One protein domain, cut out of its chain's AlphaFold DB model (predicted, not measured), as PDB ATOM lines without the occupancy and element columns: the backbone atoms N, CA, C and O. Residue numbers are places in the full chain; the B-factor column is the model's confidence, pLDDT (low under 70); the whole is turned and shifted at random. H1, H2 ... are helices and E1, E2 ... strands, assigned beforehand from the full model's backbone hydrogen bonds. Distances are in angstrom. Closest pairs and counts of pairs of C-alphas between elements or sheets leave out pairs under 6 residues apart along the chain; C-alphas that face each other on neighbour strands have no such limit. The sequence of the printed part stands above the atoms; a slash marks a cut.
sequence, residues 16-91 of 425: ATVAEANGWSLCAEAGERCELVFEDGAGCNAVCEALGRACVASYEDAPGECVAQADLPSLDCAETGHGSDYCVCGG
ATOM      1  N   ALA A  16     247.596 346.144 209.800       87.62
ATOM      2  CA  ALA A  16     246.303 345.952 209.150       87.62
ATOM      3  C   ALA A  16     245.852 347.185 208.354       87.62
ATOM      4  O   ALA A  16     245.394 347.053 207.226       87.62
ATOM      5  N   THR A  17     246.018 348.388 208.915       87.62
ATOM      6  CA  THR A  17     245.602 349.633 208.250       87.62
ATOM      7  C   THR A  17     246.430 349.918 207.001       87.62
ATOM      8  O   THR A  17     245.883 350.330 205.983       87.62
ATOM      9  N   VAL A  18     247.744 349.697 207.067       85.75
ATOM     10  CA  VAL A  18     248.631 349.889 205.912       85.75
ATOM     11  C   VAL A  18     248.386 348.814 204.858       85.75
ATOM     12  O   VAL A  18     248.306 349.149 203.682       85.75
ATOM     13  N   ALA A  19     248.211 347.554 205.264       87.00
ATOM     14  CA  ALA A  19     247.902 346.467 204.341       87.00
ATOM     15  C   ALA A  19     246.602 346.744 203.571       87.00
ATOM     16  O   ALA A  19     246.600 346.724 202.346       87.00
ATOM     17  N   GLU A  20     245.525 347.114 204.273       88.00
ATOM     18  CA  GLU A  20     244.237 347.452 203.654       88.00
ATOM     19  C   GLU A  20     244.353 348.639 202.686       88.00
ATOM     20  O   GLU A  20     243.814 348.588 201.582       88.00
ATOM     21  N   ALA A  21     245.090 349.688 203.064       82.75
ATOM     22  CA  ALA A  21     245.267 350.879 202.232       82.75
ATOM     23  C   ALA A  21     246.028 350.611 200.922       82.75
ATOM     24  O   ALA A  21     245.836 351.352 199.959       82.75
ATOM     25  N   ASN A  22     246.870 349.575 200.892       84.06
ATOM     26  CA  ASN A  22     247.677 349.203 199.729       84.06
ATOM     27  C   ASN A  22     247.169 347.929 199.026       84.06
ATOM     28  O   ASN A  22     247.778 347.476 198.068       84.06
ATOM     29  N   GLY A  23     246.048 347.346 199.471       88.88
ATOM     30  CA  GLY A  23     245.512 346.113 198.884       88.88
ATOM     31  C   GLY A  23     246.340 344.856 199.183       88.88
ATOM     32  O   GLY A  23     246.218 343.865 198.467       88.88
ATOM     33  N   TRP A  24     247.161 344.874 200.234       92.69
ATOM     34  CA  TRP A  24     247.975 343.735 200.662       92.69
ATOM     35  C   TRP A  24     247.219 342.837 201.642       92.69
ATOM     36  O   TRP A  24     246.370 343.284 202.420       92.69
ATOM     37  N   SER A  25     247.578 341.558 201.658       93.62
ATOM     38  CA  SER A  25     247.025 340.575 202.586       93.62
ATOM     39  C   SER A  25     247.902 340.470 203.831       93.62
ATOM     40  O   SER A  25     249.033 340.002 203.760       93.62
ATOM     41  N   LEU A  26     247.386 340.880 204.994       94.25
ATOM     42  CA  LEU A  26     248.060 340.674 206.281       94.25
ATOM     43  C   LEU A  26     247.888 339.216 206.739       94.25
ATOM     44  O   LEU A  26     246.777 338.791 207.056       94.25
ATOM     45  N   CYS A  27     248.989 338.474 206.830       94.00
ATOM     46  CA  CYS A  27     249.010 337.061 207.216       94.00
ATOM     47  C   CYS A  27     249.143 336.869 208.728       94.00
ATOM     48  O   CYS A  27     248.465 336.024 209.318       94.00
ATOM     49  N   ALA A  28     250.001 337.663 209.376       91.94
ATOM     50  CA  ALA A  28     250.188 337.633 210.824       91.94
ATOM     51  C   ALA A  28     250.671 338.985 211.369       91.94
ATOM     52  O   ALA A  28     251.428 339.703 210.720       91.94
ATOM     53  N   GLU A  29     250.281 339.306 212.604       90.94
ATOM     54  CA  GLU A  29     250.762 340.482 213.337       90.94
ATOM     55  C   GLU A  29     251.035 340.108 214.800       90.94
ATOM     56  O   GLU A  29     250.171 339.576 215.503       90.94
ATOM     57  N   ALA A  30     252.254 340.380 215.264       84.06
ATOM     58  CA  ALA A  30     252.666 340.147 216.643       84.06
ATOM     59  C   ALA A  30     253.685 341.204 217.092       84.06
ATOM     60  O   ALA A  30     254.877 341.125 216.792       84.06
ATOM     61  N   GLY A  31     253.223 342.194 217.861       82.19
ATOM     62  CA  GLY A  31     254.078 343.263 218.378       82.19
ATOM     63  C   GLY A  31     254.658 344.122 217.254       82.19
ATOM     64  O   GLY A  31     253.927 344.850 216.593       82.19
ATOM     65  N   GLU A  32     255.975 344.054 217.054       80.88
ATOM     66  CA  GLU A  32     256.667 344.774 215.976       80.88
ATOM     67  C   GLU A  32     256.862 343.950 214.699       80.88
ATOM     68  O   GLU A  32     257.523 344.411 213.770       80.88
ATOM     69  N   ARG A  33     256.324 342.731 214.652       90.06
ATOM     70  CA  ARG A  33     256.453 341.829 213.511       90.06
ATOM     71  C   ARG A  33     255.150 341.761 212.729       90.06
ATOM     72  O   ARG A  33     254.098 341.526 213.325       90.06
ATOM     73  N   CYS A  34     255.248 341.924 211.415       93.62
ATOM     74  CA  CYS A  34     254.126 341.844 210.488       93.62
ATOM     75  C   CYS A  34     254.507 340.971 209.300       93.62
ATOM     76  O   CYS A  34     255.602 341.112 208.765       93.62
ATOM     77  N   GLU A  35     253.622 340.061 208.920       95.38
ATOM     78  CA  GLU A  35     253.832 339.139 207.807       95.38
ATOM     79  C   GLU A  35     252.725 339.351 206.781       95.38
ATOM     80  O   GLU A  35     251.556 339.398 207.172       95.38
ATOM     81  N   LEU A  36     253.081 339.554 205.513       94.12
ATOM     82  CA  LEU A  36     252.151 339.981 204.466       94.12
ATOM     83  C   LEU A  36     252.458 339.314 203.127       94.12
ATOM     84  O   LEU A  36     253.614 339.009 202.848       94.12
ATOM     85  N   VAL A  37     251.424 339.186 202.299       92.25
ATOM     86  CA  VAL A  37     251.523 338.883 200.867       92.25
ATOM     87  C   VAL A  37     250.986 340.068 200.070       92.25
ATOM     88  O   VAL A  37     250.001 340.703 200.461       92.25
ATOM     89  N   PHE A  38     251.633 340.359 198.952       87.88
ATOM     90  CA  PHE A  38     251.277 341.413 198.010       87.88
ATOM     91  C   PHE A  38     251.499 340.887 196.590       87.88
ATOM     92  O   PHE A  38     252.363 340.045 196.380       87.88
ATOM     93  N   GLU A  39     250.722 341.379 195.628       83.19
ATOM     94  CA  GLU A  39     250.767 340.934 194.222       83.19
ATOM     95  C   GLU A  39     251.051 342.112 193.262       83.19
ATOM     96  O   GLU A  39     250.857 342.019 192.053       83.19
ATOM     97  N   ASP A  40     251.473 343.261 193.801       75.25
ATOM     98  CA  ASP A  40     251.681 344.515 193.058       75.25
ATOM     99  C   ASP A  40     253.138 344.735 192.607       75.25
ATOM    100  O   ASP A  40     253.453 345.753 191.991       75.25
ATOM    101  N   GLY A  41     254.030 343.783 192.905       78.75
ATOM    102  CA  GLY A  41     255.445 343.845 192.540       78.75
ATOM    103  C   GLY A  41     256.279 344.857 193.336       78.75
ATOM    104  O   GLY A  41     257.423 345.104 192.963       78.75
ATOM    105  N   ALA A  42     255.768 345.432 194.433       77.00
ATOM    106  CA  ALA A  42     256.486 346.443 195.220       77.00
ATOM    107  C   ALA A  42     257.820 345.947 195.824       77.00
ATOM    108  O   ALA A  42     258.735 346.739 196.056       77.00
ATOM    109  N   GLY A  43     257.935 344.642 196.076       87.69
ATOM    110  CA  GLY A  43     259.073 344.017 196.747       87.69
ATOM    111  C   GLY A  43     259.039 344.210 198.269       87.69
ATOM    112  O   GLY A  43     258.518 345.193 198.805       87.69
ATOM    113  N   CYS A  44     259.626 343.273 199.010       91.19
ATOM    114  CA  CYS A  44     259.511 343.218 200.465       91.19
ATOM    115  C   CYS A  44     260.165 344.382 201.206       91.19
ATOM    116  O   CYS A  44     259.712 344.736 202.296       91.19
ATOM    117  N   ASN A  45     261.192 345.016 200.639       88.44
ATOM    118  CA  ASN A  45     261.756 346.228 201.234       88.44
ATOM    119  C   ASN A  45     260.732 347.372 201.255       88.44
ATOM    120  O   ASN A  45     260.522 347.965 202.311       88.44
ATOM    121  N   ALA A  46     260.046 347.620 200.136       82.31
ATOM    122  CA  ALA A  46     259.043 348.678 200.042       82.31
ATOM    123  C   ALA A  46     257.814 348.377 200.913       82.31
ATOM    124  O   ALA A  46     257.333 349.250 201.640       82.31
ATOM    125  N   VAL A  47     257.353 347.121 200.918       90.00
ATOM    126  CA  VAL A  47     256.228 346.682 201.763       90.00
ATOM    127  C   VAL A  47     256.534 346.886 203.246       90.00
ATOM    128  O   VAL A  47     255.714 347.430 203.990       90.00
ATOM    129  N   CYS A  48     257.728 346.499 203.696       91.12
ATOM    130  CA  CYS A  48     258.113 346.679 205.092       91.12
ATOM    131  C   CYS A  48     258.357 348.148 205.457       91.12
ATOM    132  O   CYS A  48     257.980 348.569 206.555       91.12
ATOM    133  N   GLU A  49     258.903 348.948 204.542       87.06
ATOM    134  CA  GLU A  49     259.111 350.380 204.752       87.06
ATOM    135  C   GLU A  49     257.787 351.141 204.914       87.06
ATOM    136  O   GLU A  49     257.668 351.964 205.824       87.06
ATOM    137  N   ALA A  50     256.755 350.802 204.133       85.31
ATOM    138  CA  ALA A  50     255.413 351.377 204.277       85.31
ATOM    139  C   ALA A  50     254.792 351.111 205.663       85.31
ATOM    140  O   ALA A  50     253.973 351.890 206.159       85.31
ATOM    141  N   LEU A  51     255.213 350.028 206.321       85.94
ATOM    142  CA  LEU A  51     254.827 349.674 207.691       85.94
ATOM    143  C   LEU A  51     255.703 350.364 208.750       85.94
ATOM    144  O   LEU A  51     255.465 350.199 209.949       85.94
ATOM    145  N   GLY A  52     256.719 351.120 208.328       85.81
ATOM    146  CA  GLY A  52     257.738 351.716 209.187       85.81
ATOM    147  C   GLY A  52     258.684 350.679 209.794       85.81
ATOM    148  O   GLY A  52     259.117 350.850 210.935       85.81
ATOM    149  N   ARG A  53     258.960 349.579 209.080       87.81
ATOM    150  CA  ARG A  53     259.728 348.420 209.560       87.81
ATOM    151  C   ARG A  53     260.813 348.012 208.561       87.81
ATOM    152  O   ARG A  53     260.753 348.370 207.392       87.81
ATOM    153  N   ALA A  54     261.806 347.244 209.007       89.12
ATOM    154  CA  ALA A  54     262.758 346.616 208.089       89.12
ATOM    155  C   ALA A  54     262.187 345.318 207.504       89.12
ATOM    156  O   ALA A  54     261.420 344.618 208.175       89.12
ATOM    157  N   CYS A  55     262.611 344.960 206.291       91.94
ATOM    158  CA  CYS A  55     262.471 343.590 205.806       91.94
ATOM    159  C   CYS A  55     263.454 342.686 206.560       91.94
ATOM    160  O   CYS A  55     264.649 342.971 206.637       91.94
ATOM    161  N   VAL A  56     262.932 341.627 207.176       91.25
ATOM    162  CA  VAL A  56     263.701 340.666 207.984       91.25
ATOM    163  C   VAL A  56     263.895 339.353 207.233       91.25
ATOM    164  O   VAL A  56     264.914 338.690 207.416       91.25
ATOM    165  N   ALA A  57     262.916 338.969 206.417       89.25
ATOM    166  CA  ALA A  57     262.994 337.837 205.507       89.25
ATOM    167  C   ALA A  57     261.949 337.991 204.397       89.25
ATOM    168  O   ALA A  57     260.902 338.607 204.616       89.25
ATOM    169  N   SER A  58     262.214 337.377 203.252       91.75
ATOM    170  CA  SER A  58     261.267 337.221 202.153       91.75
ATOM    171  C   SER A  58     261.254 335.774 201.662       91.75
ATOM    172  O   SER A  58     262.219 335.021 201.837       91.75
ATOM    173  N   TYR A  59     260.124 335.370 201.099       91.81
ATOM    174  CA  TYR A  59     259.887 334.052 200.523       91.81
ATOM    175  C   TYR A  59     258.909 334.206 199.365       91.81
ATOM    176  O   TYR A  59     258.132 335.152 199.349       91.81
ATOM    177  N   GLU A  60     258.868 333.229 198.474       86.94
ATOM    178  CA  GLU A  60     257.731 333.060 197.569       86.94
ATOM    179  C   GLU A  60     256.469 332.716 198.381       86.94
ATOM    180  O   GLU A  60     256.537 331.937 199.344       86.94
ATOM    181  N   ASP A  61     255.315 333.271 198.020       87.56
ATOM    182  CA  ASP A  61     254.026 332.940 198.635       87.56
ATOM    183  C   ASP A  61     253.345 331.750 197.943       87.56
ATOM    184  O   ASP A  61     253.548 331.457 196.762       87.56
ATOM    185  N   ALA A  62     252.547 330.995 198.695       85.19
ATOM    186  CA  ALA A  62     251.717 329.948 198.117       85.19
ATOM    187  C   ALA A  62     250.543 330.594 197.350       85.19
ATOM    188  O   ALA A  62     249.797 331.358 197.957       85.19
ATOM    189  N   PRO A  63     250.320 330.267 196.058       80.38
ATOM    190  CA  PRO A  63     249.348 330.963 195.220       80.38
ATOM    191  C   PRO A  63     247.958 331.074 195.849       80.38
ATOM    192  O   PRO A  63     247.279 330.066 196.070       80.38
ATOM    193  N   GLY A  64     247.514 332.309 196.088       79.88
ATOM    194  CA  GLY A  64     246.206 332.610 196.675       79.88
ATOM    195  C   GLY A  64     246.088 332.301 198.172       79.88
ATOM    196  O   GLY A  64     244.977 332.309 198.710       79.88
ATOM    197  N   GLU A  65     247.200 332.026 198.855       85.38
ATOM    198  CA  GLU A  65     247.262 331.771 200.289       85.38
ATOM    199  C   GLU A  65     248.200 332.762 200.991       85.38
ATOM    200  O   GLU A  65     249.235 333.168 200.482       85.38
ATOM    201  N   CYS A  66     247.867 333.121 202.232       89.62
ATOM    202  CA  CYS A  66     248.689 334.022 203.044       89.62
ATOM    203  C   CYS A  66     249.760 333.241 203.829       89.62
ATOM    204  O   CYS A  66     249.789 333.282 205.063       89.62
ATOM    205  N   VAL A  67     250.579 332.449 203.132       89.44
ATOM    206  CA  VAL A  67     251.659 331.628 203.711       89.44
ATOM    207  C   VAL A  67     252.839 331.521 202.742       89.44
ATOM    208  O   VAL A  67     252.647 331.517 201.530       89.44
ATOM    209  N   ALA A  68     254.060 331.391 203.267       89.25
ATOM    210  CA  ALA A  68     255.250 331.126 202.457       89.25
ATOM    211  C   ALA A  68     255.239 329.706 201.855       89.25
ATOM    212  O   ALA A  68     254.803 328.751 202.512       89.25
ATOM    213  N   GLN A  69     255.786 329.541 200.646       87.38
ATOM    214  CA  GLN A  69     256.004 328.228 200.034       87.38
ATOM    215  C   GLN A  69     257.074 327.448 200.800       87.38
ATOM    216  O   GLN A  69     258.242 327.825 200.854       87.38
ATOM    217  N   ALA A  70     256.675 326.329 201.404       81.44
ATOM    218  CA  ALA A  70     257.555 325.557 202.279       81.44
ATOM    219  C   ALA A  70     258.672 324.795 201.534       81.44
ATOM    220  O   ALA A  70     259.609 324.313 202.174       81.44
ATOM    221  N   ASP A  71     258.553 324.626 200.218       84.56
ATOM    222  CA  ASP A  71     259.480 323.886 199.360       84.56
ATOM    223  C   ASP A  71     260.491 324.771 198.615       84.56
ATOM    224  O   ASP A  71     261.427 324.234 198.016       84.56
ATOM    225  N   LEU A  72     260.363 326.100 198.711       76.94
ATOM    226  CA  LEU A  72     261.302 327.057 198.132       76.94
ATOM    227  C   LEU A  72     262.220 327.686 199.195       76.94
ATOM    228  O   LEU A  72     261.851 327.804 200.367       76.94
ATOM    229  N   PRO A  73     263.466 328.040 198.823       77.75
ATOM    230  CA  PRO A  73     264.372 328.731 199.732       77.75
ATOM    231  C   PRO A  73     263.865 330.146 200.049       77.75
ATOM    232  O   PRO A  73     263.114 330.737 199.281       77.75
ATOM    233  N   SER A  74     264.318 330.704 201.176       81.88
ATOM    234  CA  SER A  74     264.142 332.134 201.453       81.88
ATOM    235  C   SER A  74     264.830 332.970 200.381       81.88
ATOM    236  O   SER A  74     265.952 332.640 199.982       81.88
ATOM    237  N   LEU A  75     264.197 334.068 200.004       80.19
ATOM    238  CA  LEU A  75     264.757 335.074 199.117       80.19
ATOM    239  C   LEU A  75     265.566 336.096 199.930       80.19
ATOM    240  O   LEU A  75     265.400 336.223 201.150       80.19
ATOM    241  N   ASP A  76     266.456 336.824 199.258       80.19
ATOM    242  CA  ASP A  76     266.965 338.077 199.810       80.19
ATOM    243  C   ASP A  76     265.856 339.140 199.706       80.19
ATOM    244  O   ASP A  76     265.118 339.201 198.722       80.19
ATOM    245  N   CYS A  77     265.742 340.020 200.701       81.38
ATOM    246  CA  CYS A  77     264.840 341.171 200.643       81.38
ATOM    247  C   CYS A  77     265.115 342.068 199.416       81.38
ATOM    248  O   CYS A  77     264.216 342.783 198.974       81.38
ATOM    249  N   ALA A  78     266.334 342.033 198.862       74.75
ATOM    250  CA  ALA A  78     266.715 342.729 197.630       74.75
ATOM    251  C   ALA A  78     266.298 342.018 196.322       74.75
ATOM    252  O   ALA A  78     266.361 342.637 195.266       74.75
ATOM    253  N   GLU A  79     265.875 340.753 196.378       69.25
ATOM    254  CA  GLU A  79     265.541 339.911 195.215       69.25
ATOM    255  C   GLU A  79     264.017 339.704 195.049       69.25
ATOM    256  O   GLU A  79     263.581 338.713 194.476       69.25
ATOM    257  N   THR A  80     263.199 340.626 195.570       76.75
ATOM    258  CA  THR A  80     261.719 340.545 195.585       76.75
ATOM    259  C   THR A  80     261.071 341.511 194.584       76.75
ATOM    260  O   THR A  80     261.716 342.467 194.152       76.75
ATOM    261  N   GLY A  81     259.790 341.307 194.244       65.06
ATOM    262  CA  GLY A  81     258.997 342.220 193.397       65.06
ATOM    263  C   GLY A  81     258.618 341.692 192.005       65.06
ATOM    264  O   GLY A  81     258.241 342.474 191.132       65.06
ATOM    265  N   HIS A  82     258.702 340.379 191.766       55.47
ATOM    266  CA  HIS A  82     258.523 339.795 190.426       55.47
ATOM    267  C   HIS A  82     257.116 339.241 190.120       55.47
ATOM    268  O   HIS A  82     256.831 338.918 188.966       55.47
ATOM    269  N   GLY A  83     256.208 339.188 191.097       63.12
ATOM    270  CA  GLY A  83     254.819 338.767 190.869       63.12
ATOM    271  C   GLY A  83     253.995 338.709 192.148       63.12
ATOM    272  O   GLY A  83     252.901 339.261 192.186       63.12
ATOM    273  N   SER A  84     254.557 338.119 193.199       68.31
ATOM    274  CA  SER A  84     254.055 338.165 194.569       68.31
ATOM    275  C   SER A  84     255.130 337.619 195.509       68.31
ATOM    276  O   SER A  84     255.905 336.758 195.106       68.31
ATOM    277  N   ASP A  85     255.235 338.147 196.729       86.06
ATOM    278  CA  ASP A  85     256.161 337.612 197.732       86.06
ATOM    279  C   ASP A  85     255.501 337.594 199.121       86.06
ATOM    280  O   ASP A  85     254.665 338.436 199.463       86.06
ATOM    281  N   TYR A  86     255.932 336.660 199.963       92.19
ATOM    282  CA  TYR A  86     255.655 336.622 201.394       92.19
ATOM    283  C   TYR A  86     256.752 337.366 202.166       92.19
ATOM    284  O   TYR A  86     257.881 336.882 202.306       92.19
ATOM    285  N   CYS A  87     256.417 338.521 202.736       94.00
ATOM    286  CA  CYS A  87     257.355 339.322 203.519       94.00
ATOM    287  C   CYS A  87     257.202 339.103 205.010       94.00
ATOM    288  O   CYS A  87     256.096 339.086 205.548       94.00
ATOM    289  N   VAL A  88     258.335 339.093 205.700       94.25
ATOM    290  CA  VAL A  88     258.413 339.225 207.150       94.25
ATOM    291  C   VAL A  88     259.046 340.570 207.475       94.25
ATOM    292  O   VAL A  88     260.254 340.760 207.333       94.25
ATOM    293  N   CYS A  89     258.232 341.489 207.973       93.69
ATOM    294  CA  CYS A  89     258.640 342.820 208.389       93.69
ATOM    295  C   CYS A  89     258.841 342.873 209.902       93.69
ATOM    296  O   CYS A  89     258.017 342.366 210.667       93.69
ATOM    297  N   GLY A  90     259.908 343.517 210.362       91.38
ATOM    298  CA  GLY A  90     260.187 343.643 211.787       91.38
ATOM    299  C   GLY A  90     261.356 344.560 212.110       91.38
ATOM    300  O   GLY A  90     262.219 344.814 211.280       91.38
ATOM    301  N   GLY A  91     261.379 345.055 213.349       83.62
ATOM    302  CA  GLY A  91     262.388 346.016 213.792       83.62
ATOM    303  C   GLY A  91     262.276 347.368 213.082       83.62
ATOM    304  O   GLY A  91     261.355 347.608 212.302       83.62
TER     305      GLY A  91
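What this domain is: This is residues 16 to 91 of the 425 residues of the protein "Pectate lyase" of Sandaracinaceae bacterium (UniProt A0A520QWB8). A twisted antiparallel sheet, ordered E1, E2, E4, E3, has two short helices, H1 and H2, on one face, making two layers. A long loop, residues 60 to 84, joins E3 to E4. The 76 printed residues hold H1 E1 E2 H2 E3 E4, class mixed. The whole is compact, radius of gyration of the C-alphas 10.7 A, spanning 29 by 22 by 20 A.

Where its parts are: E1 is residues 25 to 30, 15.2 A; E2 33 to 38, 16.3 A; E4 85 to 90, 15.8 A, ending at C-alpha 90 (260.187, 343.643, 211.787); E3 54 to 59, 14.9 A. H1, 16 to 22, 10.1 A, begins at C-alpha 16 (246.303, 345.952, 209.150); H2 is 44 to 50, 9.9 A.

How they stand to each other: Within hydrogen-bond range are N 27 and O 35, 2.7 A, in hairpin E1 and E2; N 87 and O 36, 2.8 A, between E4 and E2; N 86 and O 59, 2.7 A, in hairpin E3 and E4. E2, H2 and E3 form a split strand-helix-strand unit, two strands that run the same way in one sheet with a helix between them along the chain and E4 between them in the sheet, and its crossover is right-handed. H2's and E4's closest C-alphas are Cys 48 and Cys 89, 5.1 A. H1's height over the sheet is 9.4 A. Both helices have every O i to N i+4 pair within range.

The domain as a whole: The farthest C-alphas, Ala 21 and Asp 71, are 30.6 A apart. The printed part has no cut; pLDDT is under 70 at residues 79 and 81 to 84.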